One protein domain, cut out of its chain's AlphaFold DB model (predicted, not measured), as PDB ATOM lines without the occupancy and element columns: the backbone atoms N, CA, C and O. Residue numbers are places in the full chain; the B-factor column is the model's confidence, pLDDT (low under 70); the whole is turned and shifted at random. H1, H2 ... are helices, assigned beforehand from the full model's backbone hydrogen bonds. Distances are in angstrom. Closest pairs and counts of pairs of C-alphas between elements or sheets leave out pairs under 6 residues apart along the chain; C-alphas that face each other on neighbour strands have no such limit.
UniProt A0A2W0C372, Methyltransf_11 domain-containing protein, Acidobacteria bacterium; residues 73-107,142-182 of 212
ATOM      1  N   TRP A  73      72.439 -19.497  36.556       97.81
ATOM      2  CA  TRP A  73      71.470 -18.683  35.819       97.81
ATOM      3  C   TRP A  73      72.187 -17.798  34.793       97.81
ATOM      4  O   TRP A  73      73.381 -17.544  34.966       97.81
ATOM      5  N   PRO A  74      71.507 -17.340  33.724       97.81
ATOM      6  CA  PRO A  74      72.146 -16.580  32.647       97.81
ATOM      7  C   PRO A  74      72.995 -15.397  33.130       97.81
ATOM      8  O   PRO A  74      74.105 -15.205  32.640       97.81
ATOM      9  N   GLU A  75      72.512 -14.649  34.121       97.94
ATOM     10  CA  GLU A  75      73.194 -13.507  34.729       97.94
ATOM     11  C   GLU A  75      74.533 -13.885  35.385       97.94
ATOM     12  O   GLU A  75      75.540 -13.220  35.153       97.94
ATOM     13  N   ALA A  76      74.581 -14.987  36.137       98.50
ATOM     14  CA  ALA A  76      75.806 -15.474  36.769       98.50
ATOM     15  C   ALA A  76      76.722 -16.185  35.759       98.50
ATOM     16  O   ALA A  76      77.943 -16.039  35.810       98.50
ATOM     17  N   LEU A  77      76.138 -16.910  34.798       98.50
ATOM     18  CA  LEU A  77      76.880 -17.625  33.762       98.50
ATOM     19  C   LEU A  77      77.700 -16.666  32.895       98.50
ATOM     20  O   LEU A  77      78.846 -16.967  32.575       98.50
ATOM     21  N   GLN A  78      77.144 -15.500  32.556       98.44
ATOM     22  CA  GLN A  78      77.874 -14.462  31.820       98.44
ATOM     23  C   GLN A  78      79.138 -14.015  32.566       98.44
ATOM     24  O   GLN A  78      80.184 -13.823  31.944       98.44
ATOM     25  N   VAL A  79      79.067 -13.893  33.894       98.69
ATOM     26  CA  VAL A  79      80.204 -13.498  34.736       98.69
ATOM     27  C   VAL A  79      81.248 -14.612  34.791       98.69
ATOM     28  O   VAL A  79      82.427 -14.348  34.552       98.69
ATOM     29  N   VAL A  80      80.824 -15.863  35.010       98.50
ATOM     30  CA  VAL A  80      81.717 -17.035  34.968       98.50
ATOM     31  C   VAL A  80      82.446 -17.103  33.627       98.50
ATOM     32  O   VAL A  80      83.670 -17.200  33.594       98.50
ATOM     33  N   GLN A  81      81.723 -16.981  32.510       98.38
ATOM     34  CA  GLN A  81      82.310 -17.022  31.171       98.38
ATOM     35  C   GLN A  81      83.289 -15.869  30.914       98.38
ATOM     36  O   GLN A  81      84.294 -16.066  30.231       98.38
ATOM     37  N   ALA A  82      83.030 -14.675  31.455       98.25
ATOM     38  CA  ALA A  82      83.947 -13.545  31.337       98.25
ATOM     39  C   ALA A  82      85.285 -13.824  32.042       98.25
ATOM     40  O   ALA A  82      86.341 -13.636  31.436       98.25
ATOM     41  N   PHE A  83      85.254 -14.344  33.273       98.50
ATOM     42  CA  PHE A  83      86.469 -14.772  33.975       98.50
ATOM     43  C   PHE A  83      87.155 -15.943  33.268       98.50
ATOM     44  O   PHE A  83      88.372 -15.922  33.085       98.50
ATOM     45  N   TRP A  84      86.380 -16.925  32.803       98.50
ATOM     46  CA  TRP A  84      86.889 -18.107  32.115       98.50
ATOM     47  C   TRP A  84      87.678 -17.772  30.848       98.50
ATOM     48  O   TRP A  84      88.748 -18.328  30.609       98.50
ATOM     49  N   LYS A  85      87.187 -16.826  30.038       97.38
ATOM     50  CA  LYS A  85      87.880 -16.359  28.824       97.38
ATOM     51  C   LYS A  85      89.247 -15.746  29.129       97.38
ATOM     52  O   LYS A  85      90.155 -15.868  28.313       97.38
ATOM     53  N   GLY A  86      89.391 -15.110  30.291       95.31
ATOM     54  CA  GLY A  86      90.653 -14.529  30.749       95.31
ATOM     55  C   GLY A  86      91.621 -15.533  31.383       95.31
ATOM     56  O   GLY A  86      92.758 -15.162  31.671       95.31
ATOM     57  N   LEU A  87      91.203 -16.782  31.624       96.81
ATOM     58  CA  LEU A  87      92.065 -17.780  32.249       96.81
ATOM     59  C   LEU A  87      93.139 -18.295  31.284       96.81
ATOM     60  O   LEU A  87      92.832 -18.638  30.137       96.81
ATOM     61  N   PRO A  88      94.390 -18.456  31.753       96.19
ATOM     62  CA  PRO A  88      95.399 -19.152  30.975       96.19
ATOM     63  C   PRO A  88      95.037 -20.634  30.838       96.19
ATOM     64  O   PRO A  88      94.423 -21.229  31.724       96.19
ATOM     65  N   HIS A  89      95.484 -21.245  29.741       95.62
ATOM     66  CA  HIS A  89      95.204 -22.639  29.380       95.62
ATOM     67  C   HIS A  89      95.454 -23.629  30.535       95.62
ATOM     68  O   HIS A  89      94.643 -24.511  30.800       95.62
ATOM     69  N   SER A  90      96.526 -23.418  31.306       95.31
ATOM     70  CA  SER A  90      96.892 -24.258  32.452       95.31
ATOM     71  C   SER A  90      95.897 -24.235  33.621       95.31
ATOM     72  O   SER A  90      96.073 -25.003  34.557       95.31
ATOM     73  N   LYS A  91      94.911 -23.325  33.630       97.75
ATOM     74  CA  LYS A  91      93.926 -23.175  34.716       97.75
ATOM     75  C   LYS A  91      92.551 -23.757  34.389       97.75
ATOM     76  O   LYS A  91      91.659 -23.682  35.225       97.75
ATOM     77  N   LYS A  92      92.382 -24.336  33.198       97.75
ATOM     78  CA  LYS A  92      91.097 -24.864  32.714       97.75
ATOM     79  C   LYS A  92      91.052 -26.399  32.658       97.75
ATOM     80  O   LYS A  92      90.325 -26.987  31.859       97.75
ATOM     81  N   TYR A  93      91.874 -27.065  33.467       97.81
ATOM     82  CA  TYR A  93      91.836 -28.520  33.584       97.81
ATOM     83  C   TYR A  93      90.780 -28.934  34.609       97.81
ATOM     84  O   TYR A  93      90.856 -28.522  35.766       97.81
ATOM     85  N   ASN A  94      89.799 -29.727  34.189       97.25
ATOM     86  CA  ASN A  94      88.782 -30.298  35.058       97.25
ATOM     87  C   ASN A  94      89.349 -31.553  35.735       97.25
ATOM     88  O   ASN A  94      89.517 -32.590  35.089       97.25
ATOM     89  N   HIS A  95      89.633 -31.458  37.034       96.56
ATOM     90  CA  HIS A  95      90.213 -32.547  37.828       96.56
ATOM     91  C   HIS A  95      89.211 -33.656  38.136       96.56
ATOM     92  O   HIS A  95      89.598 -34.818  38.212       96.56
ATOM     93  N   GLN A  96      87.924 -33.327  38.259       93.19
ATOM     94  CA  GLN A  96      86.884 -34.316  38.545       93.19
ATOM     95  C   GLN A  96      86.619 -35.220  37.333       93.19
ATOM     96  O   GLN A  96      86.442 -36.426  37.484       93.19
ATOM     97  N   LEU A  97      86.607 -34.643  36.128       92.75
ATOM     98  CA  LEU A  97      86.363 -35.370  34.875       92.75
ATOM     99  C   LEU A  97      87.648 -35.749  34.127       92.75
ATOM    100  O   LEU A  97      87.574 -36.335  33.047       92.75
ATOM    101  N   ASN A  98      88.815 -35.408  34.683       96.19
ATOM    102  CA  ASN A  98      90.133 -35.693  34.116       96.19
ATOM    103  C   ASN A  98      90.262 -35.247  32.643       96.19
ATOM    104  O   ASN A  98      90.745 -35.990  31.784       96.19
ATOM    105  N   ARG A  99      89.790 -34.031  32.330       95.88
ATOM    106  CA  ARG A  99      89.752 -33.494  30.958       95.88
ATOM    107  C   ARG A  99      90.042 -32.001  30.909       95.88
ATOM    108  O   ARG A  99      89.860 -31.281  31.882       95.88
ATOM    109  N   PHE A 100      90.456 -31.528  29.742       96.88
ATOM    110  CA  PHE A 100      90.629 -30.105  29.475       96.88
ATOM    111  C   PHE A 100      89.330 -29.477  28.940       96.88
ATOM    112  O   PHE A 100      88.640 -30.104  28.137       96.88
ATOM    113  N   GLU A 101      89.019 -28.244  29.356       96.69
ATOM    114  CA  GLU A 101      87.818 -27.512  28.932       96.69
ATOM    115  C   GLU A 101      88.181 -26.114  28.403       96.69
ATOM    116  O   GLU A 101      88.505 -25.209  29.168       96.69
ATOM    117  N   ASP A 102      88.142 -25.911  27.080       95.31
ATOM    118  CA  ASP A 102      88.491 -24.599  26.507       95.31
ATOM    119  C   ASP A 102      87.464 -23.522  26.884       95.31
ATOM    120  O   ASP A 102      87.804 -22.398  27.280       95.31
ATOM    121  N   GLU A 103      86.195 -23.915  26.866       95.62
ATOM    122  CA  GLU A 103      85.048 -23.131  27.304       95.62
ATOM    123  C   GLU A 103      84.437 -23.745  28.563       95.62
ATOM    124  O   GLU A 103      84.442 -24.962  28.734       95.62
ATOM    125  N   PHE A 104      83.882 -22.897  29.431       96.38
ATOM    126  CA  PHE A 104      83.150 -23.366  30.600       96.38
ATOM    127  C   PHE A 104      81.825 -24.001  30.171       96.38
ATOM    128  O   PHE A 104      80.990 -23.340  29.543       96.38
ATOM    129  N   VAL A 105      81.609 -25.257  30.565       94.38
ATOM    130  CA  VAL A 105      80.361 -25.981  30.310       94.38
ATOM    131  C   VAL A 105      79.454 -25.887  31.535       94.38
ATOM    132  O   VAL A 105      79.758 -26.424  32.595       94.38
ATOM    133  N   ASN A 106      78.299 -25.237  31.375       95.19
ATOM    134  CA  ASN A 106      77.265 -25.171  32.409       95.19
ATOM    135  C   ASN A 106      76.476 -26.493  32.435       95.19
ATOM    136  O   ASN A 106      75.403 -26.589  31.841       95.19
ATOM    137  N   TRP A 107      77.078 -27.524  33.025       92.25
ATOM    138  CA  TRP A 107      76.556 -28.891  33.064       92.25
ATOM    139  C   TRP A 107      75.438 -29.053  34.099       92.25
ATOM    140  O   TRP A 107      75.528 -28.505  35.193       92.25
ATOM    141  N   ILE A 142      82.203 -17.654  42.381       98.50
ATOM    142  CA  ILE A 142      83.460 -18.073  43.004       98.50
ATOM    143  C   ILE A 142      83.594 -19.595  43.082       98.50
ATOM    144  O   ILE A 142      84.692 -20.096  42.844       98.50
ATOM    145  N   ASP A 143      82.489 -20.317  43.303       96.69
ATOM    146  CA  ASP A 143      82.461 -21.779  43.453       96.69
ATOM    147  C   ASP A 143      83.172 -22.482  42.298       96.69
ATOM    148  O   ASP A 143      84.003 -23.359  42.513       96.69
ATOM    149  N   ILE A 144      82.953 -22.016  41.065       97.00
ATOM    150  CA  ILE A 144      83.571 -22.601  39.870       97.00
ATOM    151  C   ILE A 144      85.100 -22.618  39.961       97.00
ATOM    152  O   ILE A 144      85.731 -23.537  39.450       97.00
ATOM    153  N   PHE A 145      85.703 -21.617  40.598       97.94
ATOM    154  CA  PHE A 145      87.150 -21.425  40.610       97.94
ATOM    155  C   PHE A 145      87.827 -21.945  41.879       97.94
ATOM    156  O   PHE A 145      89.054 -22.003  41.904       97.94
ATOM    157  N   VAL A 146      87.065 -22.327  42.908       96.62
ATOM    158  CA  VAL A 146      87.604 -22.830  44.186       96.62
ATOM    159  C   VAL A 146      87.181 -24.263  44.507       96.62
ATOM    160  O   VAL A 146      87.832 -24.910  45.323       96.62
ATOM    161  N   ASP A 147      86.138 -24.780  43.856       92.06
ATOM    162  CA  ASP A 147      85.608 -26.123  44.105       92.06
ATOM    163  C   ASP A 147      86.417 -27.227  43.390       92.06
ATOM    164  O   ASP A 147      87.275 -26.973  42.539       92.06
ATOM    165  N   ARG A 148      86.125 -28.483  43.729       91.56
ATOM    166  CA  ARG A 148      86.796 -29.734  43.334       91.56
ATOM    167  C   ARG A 148      87.143 -29.873  41.850       91.56
ATOM    168  O   ARG A 148      88.132 -30.523  41.517       91.56
ATOM    169  N   SER A 149      86.369 -29.274  40.947       94.75
ATOM    170  CA  SER A 149      86.614 -29.387  39.504       94.75
ATOM    171  C   SER A 149      87.824 -28.572  39.046       94.75
ATOM    172  O   SER A 149      88.631 -29.074  38.265       94.75
ATOM    173  N   PHE A 150      87.980 -27.336  39.531       97.31
ATOM    174  CA  PHE A 150      88.985 -26.400  39.005       97.31
ATOM    175  C   PHE A 150      89.830 -25.703  40.073       97.31
ATOM    176  O   PHE A 150      90.897 -25.194  39.735       97.31
ATOM    177  N   GLY A 151      89.426 -25.722  41.345       97.06
ATOM    178  CA  GLY A 151      90.150 -25.107  42.461       97.06
ATOM    179  C   GLY A 151      91.584 -25.607  42.600       97.06
ATOM    180  O   GLY A 151      92.498 -24.821  42.835       97.06
ATOM    181  N   HIS A 152      91.819 -26.891  42.317       96.88
ATOM    182  CA  HIS A 152      93.157 -27.494  42.309       96.88
ATOM    183  C   HIS A 152      94.122 -26.875  41.289       96.88
ATOM    184  O   HIS A 152      95.331 -27.090  41.376       96.88
ATOM    185  N   ASN A 153      93.621 -26.096  40.326       97.94
ATOM    186  CA  ASN A 153      94.475 -25.379  39.394       97.94
ATOM    187  C   ASN A 153      95.126 -24.138  40.009       97.94
ATOM    188  O   ASN A 153      96.065 -23.623  39.405       97.94
ATOM    189  N   PHE A 154      94.660 -23.624  41.148       98.06
ATOM    190  CA  PHE A 154      95.140 -22.378  41.751       98.06
ATOM    191  C   PHE A 154      96.024 -22.662  42.971       98.06
ATOM    192  O   PHE A 154      95.644 -23.404  43.871       98.06
ATOM    193  N   ASP A 155      97.221 -22.073  42.997       97.50
ATOM    194  CA  ASP A 155      98.176 -22.247  44.091       97.50
ATOM    195  C   ASP A 155      98.012 -21.117  45.127       97.50
ATOM    196  O   ASP A 155      98.277 -19.954  44.799       97.50
ATOM    197  N   PRO A 156      97.650 -21.419  46.390       96.31
ATOM    198  CA  PRO A 156      97.467 -20.415  47.439       96.31
ATOM    199  C   PRO A 156      98.775 -19.741  47.886       96.31
ATOM    200  O   PRO A 156      98.751 -18.872  48.753       96.31
ATOM    201  N   LYS A 157      99.930 -20.141  47.340       97.81
ATOM    202  CA  LYS A 157     101.230 -19.487  47.558       97.81
ATOM    203  C   LYS A 157     101.658 -18.617  46.379       97.81
ATOM    204  O   LYS A 157     102.666 -17.917  46.478       97.81
ATOM    205  N   LYS A 158     100.928 -18.654  45.262       98.12
ATOM    206  CA  LYS A 158     101.253 -17.896  44.056       98.12
ATOM    207  C   LYS A 158     100.418 -16.625  43.989       98.12
ATOM    208  O   LYS A 158      99.213 -16.666  43.764       98.12
ATOM    209  N   GLU A 159     101.086 -15.480  44.080       98.31
ATOM    210  CA  GLU A 159     100.447 -14.157  44.122       98.31
ATOM    211  C   GLU A 159      99.473 -13.901  42.959       98.31
ATOM    212  O   GLU A 159      98.388 -13.369  43.167       98.31
ATOM    213  N   SER A 160      99.801 -14.346  41.741       97.62
ATOM    214  CA  SER A 160      98.905 -14.184  40.586       97.62
ATOM    215  C   SER A 160      97.595 -14.961  40.713       97.62
ATOM    216  O   SER A 160      96.577 -14.527  40.179       97.62
ATOM    217  N   ASP A 161      97.640 -16.129  41.359       98.31
ATOM    218  CA  ASP A 161      96.471 -16.987  41.545       98.31
ATOM    219  C   ASP A 161      95.604 -16.434  42.678       98.31
ATOM    220  O   ASP A 161      94.401 -16.287  42.489       98.31
ATOM    221  N   ILE A 162      96.226 -16.017  43.788       98.38
ATOM    222  CA  ILE A 162      95.556 -15.303  44.887       98.38
ATOM    223  C   ILE A 162      94.831 -14.069  44.339       98.38
ATOM    224  O   ILE A 162      93.619 -13.951  44.476       98.38
ATOM    225  N   ALA A 163      95.538 -13.208  43.601       98.31
ATOM    226  CA  ALA A 163      94.953 -11.997  43.034       98.31
ATOM    227  C   ALA A 163      93.829 -12.282  42.022       98.31
ATOM    228  O   ALA A 163      92.968 -11.431  41.803       98.31
ATOM    229  N   PHE A 164      93.840 -13.436  41.347       98.44
ATOM    230  CA  PHE A 164      92.720 -13.846  40.503       98.44
ATOM    231  C   PHE A 164      91.507 -14.234  41.355       98.44
ATOM    232  O   PHE A 164      90.428 -13.695  41.121       98.44
ATOM    233  N   ILE A 165      91.697 -15.108  42.344       98.50
ATOM    234  CA  ILE A 165      90.633 -15.576  43.240       98.50
ATOM    235  C   ILE A 165      90.009 -14.408  44.009       98.50
ATOM    236  O   ILE A 165      88.787 -14.289  44.014       98.50
ATOM    237  N   ASP A 166      90.815 -13.483  44.533       98.56
ATOM    238  CA  ASP A 166      90.325 -12.285  45.224       98.56
ATOM    239  C   ASP A 166      89.436 -11.430  44.315       98.56
ATOM    240  O   ASP A 166      88.360 -10.993  44.717       98.56
ATOM    241  N   ARG A 167      89.822 -11.228  43.045       98.56
ATOM    242  CA  ARG A 167      88.985 -10.481  42.090       98.56
ATOM    243  C   ARG A 167      87.658 -11.179  41.811       98.56
ATOM    244  O   ARG A 167      86.643 -10.494  41.674       98.56
ATOM    245  N   VAL A 168      87.663 -12.508  41.693       98.69
ATOM    246  CA  VAL A 168      86.433 -13.285  41.503       98.69
ATOM    247  C   VAL A 168      85.550 -13.160  42.743       98.69
ATOM    248  O   VAL A 168      84.383 -12.814  42.596       98.69
ATOM    249  N   ALA A 169      86.107 -13.347  43.942       98.56
ATOM    250  CA  ALA A 169      85.384 -13.259  45.208       98.56
ATOM    251  C   ALA A 169      84.771 -11.867  45.420       98.56
ATOM    252  O   ALA A 169      83.572 -11.750  45.654       98.56
ATOM    253  N   MET A 170      85.549 -10.799  45.221       98.56
ATOM    254  CA  MET A 170      85.051  -9.422  45.314       98.56
ATOM    255  C   MET A 170      83.928  -9.139  44.308       98.56
ATOM    256  O   MET A 170      82.986  -8.407  44.610       98.56
ATOM    257  N   THR A 171      84.029  -9.698  43.099       98.81
ATOM    258  CA  THR A 171      82.988  -9.541  42.075       98.81
ATOM    259  C   THR A 171      81.729 -10.315  42.455       98.81
ATOM    260  O   THR A 171      80.634  -9.773  42.344       98.81
ATOM    261  N   ASP A 172      81.877 -11.553  42.926       98.75
ATOM    262  CA  ASP A 172      80.779 -12.399  43.390       98.75
ATOM    263  C   ASP A 172      79.997 -11.726  44.524       98.75
ATOM    264  O   ASP A 172      78.791 -11.505  44.405       98.75
ATOM    265  N   GLU A 173      80.705 -11.281  45.565       98.38
ATOM    266  CA  GLU A 173      80.119 -10.584  46.710       98.38
ATOM    267  C   GLU A 173      79.389  -9.305  46.290       98.38
ATOM    268  O   GLU A 173      78.240  -9.096  46.681       98.38
ATOM    269  N   ALA A 174      80.004  -8.465  45.450       98.69
ATOM    270  CA  ALA A 174      79.384  -7.222  44.991       98.69
ATOM    271  C   ALA A 174      78.123  -7.468  44.140       98.69
ATOM    272  O   ALA A 174      77.159  -6.692  44.181       98.69
ATOM    273  N   LEU A 175      78.101  -8.540  43.345       98.81
ATOM    274  CA  LEU A 175      76.942  -8.900  42.531       98.81
ATOM    275  C   LEU A 175      75.811  -9.508  43.369       98.81
ATOM    276  O   LEU A 175      74.648  -9.206  43.094       98.81
ATOM    277  N   ILE A 176      76.139 -10.303  44.392       98.69
ATOM    278  CA  ILE A 176      75.171 -10.812  45.373       98.69
ATOM    279  C   ILE A 176      74.581  -9.648  46.169       98.69
ATOM    280  O   ILE A 176      73.362  -9.508  46.251       98.69
ATOM    281  N   GLU A 177      75.432  -8.767  46.694       98.50
ATOM    282  CA  GLU A 177      75.025  -7.603  47.482       98.50
ATOM    283  C   GLU A 177      74.172  -6.622  46.678       98.50
ATOM    284  O   GLU A 177      73.226  -6.054  47.202       98.50
ATOM    285  N   SER A 178      74.442  -6.438  45.387       98.25
ATOM    286  CA  SER A 178      73.574  -5.616  44.530       98.25
ATOM    287  C   SER A 178      72.305  -6.336  44.057       98.25
ATOM    288  O   SER A 178      71.469  -5.725  43.391       98.25
ATOM    289  N   GLY A 179      72.156  -7.628  44.362       97.88
ATOM    290  CA  GLY A 179      71.034  -8.463  43.934       97.88
ATOM    291  C   GLY A 179      71.036  -8.819  42.445       97.88
ATOM    292  O   GLY A 179      70.048  -9.376  41.967       97.88
ATOM    293  N   LYS A 180      72.121  -8.512  41.717       98.31
ATOM    294  CA  LYS A 180      72.294  -8.850  40.293       98.31
ATOM    295  C   LYS A 180      72.430 -10.349  40.070       98.31
ATOM    296  O   LYS A 180      72.015 -10.840  39.028       98.31
ATOM    297  N   ILE A 181      73.014 -11.046  41.039       98.50
ATOM    298  CA  ILE A 181      72.963 -12.502  41.160       98.50
ATOM    299  C   ILE A 181      72.497 -12.847  42.576       98.50
ATOM    300  O   ILE A 181      72.462 -11.985  43.456       98.50
ATOM    301  N   LYS A 182      72.114 -14.103  42.797       98.25
ATOM    302  CA  LYS A 182      71.680 -14.610  44.104       98.25
ATOM    303  C   LYS A 182      72.677 -15.638  44.635       98.25
ATOM    304  O   LYS A 182      73.316 -16.296  43.811       98.25
TER     305      LYS A 182
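What this domain is: This is residues 73 to 107 and 142 to 182 of the 212 residues of the protein "Methyltransf_11 domain-containing protein" of Acidobacteria bacterium (UniProt A0A2W0C372). Two long helices, H1 and H3, stand side by side and run opposite ways, with the short helix H2 near both of them, so that the three centres make a triangle. Long loops make up much of the rest: residues 86 to 107 lead away from the end of H1 and fold back through a small antiparallel pairing, and residues 147 to 158 lead from H2 to the start of H3. The printed part has 76 residues with three named helices, in the order H1, H2, H3, and no named strand. Its class is all helix, though under half of the residues, 35 of 76, are in named elements. The whole is compact, with a radius of gyration of the C-alphas of 12.3 A, and spans 34 by 29 by 19 A.

How they stand to each other: Start with H1, residues 74 to 85, and compare it with H3, residues 159 to 177: they are close but not clearly touching, and their closest C-alphas, those of Phe 83 and Val 168, are 7.7 A apart. Their lines stand at a shallow tilt of 13 degrees, opposite ways. Look next at residues 93 to 94, which pair antiparallel with residues 99 to 100. Past the cut, H2, residues 143 to 146, is close to H1 but not clearly touching it; the closest C-alphas, those of Val 80 and Ile 144, are 7.6 A apart. H2 is also close to H3 but not clearly touching it, with the closest C-alphas, those of Phe 145 and Ile 165, 7.3 A apart. In H3 every O i to N i+4 pair is within hydrogen-bond range, and in H1 7 of 8 are; H2 is too short for such a pair, but its one O i to N i+3 pair is within range.

Where its parts are: Find C-alpha 74 at (72.146, -16.580, 32.647); from there H1 runs 16.2 A to C-alpha 85 at (87.880, -16.359, 28.824). H2 covers four residues, Asp 143 to Val 146. Then find C-alpha 159 at (100.447, -14.157, 44.122), where H3 begins; it runs 26.5 A to C-alpha 177 at (75.025, -7.603, 47.482).

The domain as a whole: The two C-alphas farthest apart are those of Asn 98 and Ser 178, at 35.9 A, while the first and last printed C-alphas, of Trp 73 and Lys 182, are 9.2 A apart. Residues 108 to 141 are not printed, and C-alphas 107 and 142 are 16.2 A apart across the cut, which falls in the link from H1 to H2. The link from H2 to H3, 12 residues, is long. The mean pLDDT of the printed part of this model is 97.2, and no printed residue is under 70.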